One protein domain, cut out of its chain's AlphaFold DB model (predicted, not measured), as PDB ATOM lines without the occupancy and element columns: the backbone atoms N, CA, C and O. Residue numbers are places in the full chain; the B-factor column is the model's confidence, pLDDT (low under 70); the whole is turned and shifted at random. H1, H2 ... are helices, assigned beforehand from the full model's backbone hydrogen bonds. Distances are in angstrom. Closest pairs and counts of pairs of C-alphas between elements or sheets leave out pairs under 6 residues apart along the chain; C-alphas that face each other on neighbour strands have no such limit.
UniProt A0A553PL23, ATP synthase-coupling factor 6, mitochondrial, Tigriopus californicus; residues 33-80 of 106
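This is residues 33 to 80 of the 106 residues of the protein "ATP synthase-coupling factor 6, mitochondrial" of Tigriopus californicus (UniProt A0A553PL23). Two helices follow one another as the arms of a wide, open V, with a looped link between them and no contact from arm to arm. H1, the longer, makes one arm and H2 the other, and their far parts stick out free. The printed part has 48 residues, with two named helices in the order H1, H2 and no named strand; the class is all helix. It is extended, with a radius of gyration of the C-alphas of 16.6 A and spans of 54 by 18 by 16 A.

H1, residues 34 to 53, runs 28.4 A from C-alpha 34 at (182.149, 146.426, 140.079). H2, residues 62 to 78, runs 24.5 A to C-alpha 78 at (146.206, 115.983, 124.745).

H1 and H2 are apart, with no C-alpha of the one within 8 A of the other. Residues 33 to 45 and 66 to 80 stand free. In H1 and H2 every O i to N i+4 pair is within hydrogen-bond range.

The two farthest C-alphas, those of Asp 33 and Gly 80, are 54.5 A apart. The link from H1 to H2, 8 residues, is short. The printed part has no cut, and no printed residue is under 70 in pLDDT.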
ATOM      1  N   ASP A  33     185.244 147.797 136.654       86.38
ATOM      2  CA  ASP A  33     183.935 148.212 137.148       86.38
ATOM      3  C   ASP A  33     183.312 147.080 137.991       86.38
ATOM      4  O   ASP A  33     183.172 145.952 137.495       86.38
ATOM      5  N   PRO A  34     182.899 147.360 139.243       87.25
ATOM      6  CA  PRO A  34     182.149 146.426 140.079       87.25
ATOM      7  C   PRO A  34     180.959 145.748 139.381       87.25
ATOM      8  O   PRO A  34     180.695 144.574 139.638       87.25
ATOM      9  N   ILE A  35     180.260 146.434 138.471       89.00
ATOM     10  CA  ILE A  35     179.115 145.858 137.744       89.00
ATOM     11  C   ILE A  35     179.578 144.783 136.756       89.00
ATOM     12  O   ILE A  35     178.991 143.702 136.680       89.00
ATOM     13  N   GLN A  36     180.665 145.040 136.030       87.69
ATOM     14  CA  GLN A  36     181.245 144.060 135.110       87.69
ATOM     15  C   GLN A  36     181.786 142.844 135.867       87.69
ATOM     16  O   GLN A  36     181.646 141.712 135.403       87.69
ATOM     17  N   GLN A  37     182.349 143.064 137.059       86.94
ATOM     18  CA  GLN A  37     182.792 141.981 137.936       86.94
ATOM     19  C   GLN A  37     181.609 141.095 138.357       86.94
ATOM     20  O   GLN A  37     181.691 139.877 138.212       86.94
ATOM     21  N   LEU A  38     180.491 141.693 138.785       91.88
ATOM     22  CA  LEU A  38     179.270 140.959 139.137       91.88
ATOM     23  C   LEU A  38     178.727 140.140 137.963       91.88
ATOM     24  O   LEU A  38     178.332 138.991 138.153       91.88
ATOM     25  N   PHE A  39     178.733 140.701 136.753       92.44
ATOM     26  CA  PHE A  39     178.307 139.974 135.559       92.44
ATOM     27  C   PHE A  39     179.166 138.728 135.327       92.44
ATOM     28  O   PHE A  39     178.638 137.622 135.197       92.44
ATOM     29  N   VAL A  40     180.493 138.887 135.325       92.00
ATOM     30  CA  VAL A  40     181.425 137.771 135.121       92.00
ATOM     31  C   VAL A  40     181.273 136.717 136.219       92.00
ATOM     32  O   VAL A  40     181.271 135.521 135.924       92.00
ATOM     33  N   ASP A  41     181.108 137.142 137.470       93.12
ATOM     34  CA  ASP A  41     180.937 136.228 138.597       93.12
ATOM     35  C   ASP A  41     179.632 135.431 138.472       93.12
ATOM     36  O   ASP A  41     179.640 134.220 138.688       93.12
ATOM     37  N   LYS A  42     178.537 136.050 138.008       94.75
ATOM     38  CA  LYS A  42     177.270 135.347 137.749       94.75
ATOM     39  C   LYS A  42     177.333 134.394 136.561       94.75
ATOM     40  O   LYS A  42     176.751 133.311 136.626       94.75
ATOM     41  N   VAL A  43     178.075 134.741 135.510       94.94
ATOM     42  CA  VAL A  43     178.326 133.826 134.385       94.94
ATOM     43  C   VAL A  43     179.103 132.593 134.850       94.94
ATOM     44  O   VAL A  43     178.738 131.472 134.493       94.94
ATOM     45  N   ARG A  44     180.144 132.778 135.672       94.31
ATOM     46  CA  ARG A  44     180.936 131.672 136.233       94.31
ATOM     47  C   ARG A  44     180.114 130.810 137.188       94.31
ATOM     48  O   ARG A  44     180.116 129.593 137.043       94.31
ATOM     49  N   GLU A  45     179.353 131.435 138.086       94.31
ATOM     50  CA  GLU A  45     178.454 130.735 139.011       94.31
ATOM     51  C   GLU A  45     177.467 129.841 138.247       94.31
ATOM     52  O   GLU A  45     177.316 128.661 138.561       94.31
ATOM     53  N   TYR A  46     176.832 130.372 137.199       94.31
ATOM     54  CA  TYR A  46     175.930 129.582 136.366       94.31
ATOM     55  C   TYR A  46     176.660 128.467 135.603       94.31
ATOM     56  O   TYR A  46     176.136 127.358 135.513       94.31
ATOM     57  N   ALA A  47     177.863 128.715 135.074       92.81
ATOM     58  CA  ALA A  47     178.649 127.687 134.388       92.81
ATOM     59  C   ALA A  47     178.977 126.500 135.315       92.81
ATOM     60  O   ALA A  47     178.835 125.341 134.910       92.81
ATOM     61  N   ASP A  48     179.330 126.771 136.571       93.62
ATOM     62  CA  ASP A  48     179.568 125.740 137.583       93.62
ATOM     63  C   ASP A  48     178.286 124.968 137.918       93.62
ATOM     64  O   ASP A  48     178.294 123.740 138.012       93.62
ATOM     65  N   LYS A  49     177.152 125.661 138.060       93.25
ATOM     66  CA  LYS A  49     175.861 124.999 138.299       93.25
ATOM     67  C   LYS A  49     175.419 124.139 137.108       93.25
ATOM     68  O   LYS A  49     174.967 123.015 137.298       93.25
ATOM     69  N   LYS A  50     175.618 124.626 135.879       91.88
ATOM     70  CA  LYS A  50     175.328 123.904 134.630       91.88
ATOM     71  C   LYS A  50     176.175 122.642 134.474       91.88
ATOM     72  O   LYS A  50     175.672 121.610 134.042       91.88
ATOM     73  N   THR A  51     177.470 122.714 134.780       90.12
ATOM     74  CA  THR A  51     178.343 121.531 134.700       90.12
ATOM     75  C   THR A  51     177.951 120.489 135.743       90.12
ATOM     76  O   THR A  51     177.862 119.309 135.408       90.12
ATOM     77  N   LYS A  52     177.612 120.919 136.965       89.62
ATOM     78  CA  LYS A  52     177.091 120.038 138.023       89.62
ATOM     79  C   LYS A  52     175.754 119.391 137.666       89.62
ATOM     80  O   LYS A  52     175.550 118.232 138.010       89.62
ATOM     81  N   SER A  53     174.865 120.102 136.969       87.44
ATOM     82  CA  SER A  53     173.568 119.549 136.564       87.44
ATOM     83  C   SER A  53     173.668 118.530 135.421       87.44
ATOM     84  O   SER A  53     172.696 117.830 135.144       87.44
ATOM     85  N   GLY A  54     174.820 118.404 134.750       85.75
ATOM     86  CA  GLY A  54     175.072 117.323 133.788       85.75
ATOM     87  C   GLY A  54     174.099 117.286 132.603       85.75
ATOM     88  O   GLY A  54     173.822 116.215 132.071       85.75
ATOM     89  N   GLY A  55     173.543 118.438 132.213       81.19
ATOM     90  CA  GLY A  55     172.534 118.542 131.151       81.19
ATOM     91  C   GLY A  55     171.083 118.439 131.630       81.19
ATOM     92  O   GLY A  55     170.171 118.623 130.828       81.19
ATOM     93  N   LYS A  56     170.855 118.207 132.927       86.00
ATOM     94  CA  LYS A  56     169.548 118.402 133.565       86.00
ATOM     95  C   LYS A  56     169.318 119.882 133.870       86.00
ATOM     96  O   LYS A  56     170.236 120.708 133.778       86.00
ATOM     97  N   LEU A  57     168.078 120.201 134.235       87.12
ATOM     98  CA  LEU A  57     167.701 121.534 134.689       87.12
ATOM     99  C   LEU A  57     168.632 121.977 135.826       87.12
ATOM    100  O   LEU A  57     168.927 121.218 136.747       87.12
ATOM    101  N   VAL A  58     169.151 123.196 135.704       88.62
ATOM    102  CA  VAL A  58     170.031 123.781 136.716       88.62
ATOM    103  C   VAL A  58     169.218 124.031 137.981       88.62
ATOM    104  O   VAL A  58     168.111 124.552 137.883       88.62
ATOM    105  N   ASP A  59     169.778 123.674 139.139       84.94
ATOM    106  CA  ASP A  59     169.119 123.792 140.444       84.94
ATOM    107  C   ASP A  59     167.750 123.063 140.485       84.94
ATOM    108  O   ASP A  59     166.775 123.585 141.024       84.94
ATOM    109  N   SER A  60     167.648 121.866 139.879       85.00
ATOM    110  CA  SER A  60     166.414 121.071 139.926       85.00
ATOM    111  C   SER A  60     166.187 120.436 141.297       85.00
ATOM    112  O   SER A  60     167.055 119.761 141.847       85.00
ATOM    113  N   ASP A  61     164.971 120.606 141.810       86.75
ATOM    114  CA  ASP A  61     164.465 119.883 142.973       86.75
ATOM    115  C   ASP A  61     163.506 118.770 142.537       86.75
ATOM    116  O   ASP A  61     162.854 118.860 141.491       86.75
ATOM    117  N   ALA A  62     163.316 117.756 143.388       88.56
ATOM    118  CA  ALA A  62     162.388 116.648 143.126       88.56
ATOM    119  C   ALA A  62     160.953 117.119 142.810       88.56
ATOM    120  O   ALA A  62     160.237 116.486 142.034       88.56
ATOM    121  N   LYS A  63     160.535 118.260 143.375       91.44
ATOM    122  CA  LYS A  63     159.240 118.882 143.078       91.44
ATOM    123  C   LYS A  63     159.159 119.387 141.632       91.44
ATOM    124  O   LYS A  63     158.157 119.140 140.969       91.44
ATOM    125  N   VAL A  64     160.208 120.050 141.145       90.31
ATOM    126  CA  VAL A  64     160.268 120.600 139.780       90.31
ATOM    127  C   VAL A  64     160.282 119.472 138.752       90.31
ATOM    128  O   VAL A  64     159.592 119.547 137.740       90.31
ATOM    129  N   GLU A  65     161.012 118.390 139.026       90.62
ATOM    130  CA  GLU A  65     161.028 117.216 138.145       90.62
ATOM    131  C   GLU A  65     159.665 116.505 138.106       90.62
ATOM    132  O   GLU A  65     159.219 116.079 137.040       90.62
ATOM    133  N   ALA A  66     158.960 116.426 139.240       91.94
ATOM    134  CA  ALA A  66     157.605 115.881 139.288       91.94
ATOM    135  C   ALA A  66     156.596 116.751 138.517       91.94
ATOM    136  O   ALA A  66     155.751 116.220 137.794       91.94
ATOM    137  N   GLU A  67     156.693 118.077 138.637       92.62
ATOM    138  CA  GLU A  67     155.875 119.020 137.864       92.62
ATOM    139  C   GLU A  67     156.162 118.911 136.361       92.62
ATOM    140  O   GLU A  67     155.222 118.818 135.573       92.62
ATOM    141  N   LEU A  68     157.437 118.817 135.966       92.00
ATOM    142  CA  LEU A  68     157.831 118.599 134.573       92.00
ATOM    143  C   LEU A  68     157.213 117.315 134.009       92.00
ATOM    144  O   LEU A  68     156.604 117.345 132.941       92.00
ATOM    145  N   ASN A  69     157.319 116.199 134.734       90.31
ATOM    146  CA  ASN A  69     156.733 114.928 134.303       90.31
ATOM    147  C   ASN A  69     155.208 115.015 134.180       90.31
ATOM    148  O   ASN A  69     154.637 114.510 133.216       90.31
ATOM    149  N   LYS A  70     154.542 115.701 135.113       92.81
ATOM    150  CA  LYS A  70     153.091 115.905 135.072       92.81
ATOM    151  C   LYS A  70     152.655 116.717 133.849       92.81
ATOM    152  O   LYS A  70     151.660 116.366 133.214       92.81
ATOM    153  N   GLU A  71     153.377 117.784 133.509       91.88
ATOM    154  CA  GLU A  71     153.080 118.581 132.313       91.88
ATOM    155  C   GLU A  71     153.352 117.788 131.027       91.88
ATOM    156  O   GLU A  71     152.539 117.825 130.104       91.88
ATOM    157  N   LEU A  72     154.426 116.990 130.983       89.88
ATOM    158  CA  LEU A  72     154.697 116.099 129.852       89.88
ATOM    159  C   LEU A  72     153.590 115.051 129.661       89.88
ATOM    160  O   LEU A  72     153.150 114.834 128.533       89.88
ATOM    161  N   GLU A  73     153.086 114.449 130.743       89.38
ATOM    162  CA  GLU A  73     151.956 113.508 130.684       89.38
ATOM    163  C   GLU A  73     150.678 114.178 130.164       89.38
ATOM    164  O   GLU A  73     149.955 113.599 129.351       89.38
ATOM    165  N   LYS A  74     150.403 115.410 130.605       91.25
ATOM    166  CA  LYS A  74     149.241 116.180 130.150       91.25
ATOM    167  C   LYS A  74     149.325 116.492 128.655       91.25
ATOM    168  O   LYS A  74     148.331 116.334 127.947       91.25
ATOM    169  N   VAL A  75     150.500 116.902 128.177       89.88
ATOM    170  CA  VAL A  75     150.749 117.159 126.751       89.88
ATOM    171  C   VAL A  75     150.598 115.871 125.942       89.88
ATOM    172  O   VAL A  75     149.888 115.870 124.940       89.88
ATOM    173  N   ALA A  76     151.185 114.758 126.390       87.69
ATOM    174  CA  ALA A  76     151.052 113.474 125.704       87.69
ATOM    175  C   ALA A  76     149.578 113.051 125.569       87.69
ATOM    176  O   ALA A  76     149.127 112.748 124.464       87.69
ATOM    177  N   ALA A  77     148.806 113.152 126.656       86.19
ATOM    178  CA  ALA A  77     147.379 112.838 126.651       86.19
ATOM    179  C   ALA A  77     146.570 113.742 125.702       86.19
ATOM    180  O   ALA A  77     145.662 113.262 125.026       86.19
ATOM    181  N   GLN A  78     146.899 115.036 125.624       89.44
ATOM    182  CA  GLN A  78     146.206 115.983 124.745       89.44
ATOM    183  C   GLN A  78     146.445 115.696 123.255       89.44
ATOM    184  O   GLN A  78     145.549 115.914 122.442       89.44
ATOM    185  N   TYR A  79     147.635 115.211 122.897       87.12
ATOM    186  CA  TYR A  79     148.031 114.973 121.507       87.12
ATOM    187  C   TYR A  79     148.002 113.492 121.103       87.12
ATOM    188  O   TYR A  79     148.568 113.124 120.077       87.12
ATOM    189  N   GLY A  80     147.312 112.648 121.876       78.31
ATOM    190  CA  GLY A  80     147.052 111.255 121.508       78.31
ATOM    191  C   GLY A  80     148.226 110.296 121.710       78.31
ATOM    192  O   GLY A  80     148.147 109.162 121.252       78.31
TER     193      GLY A  80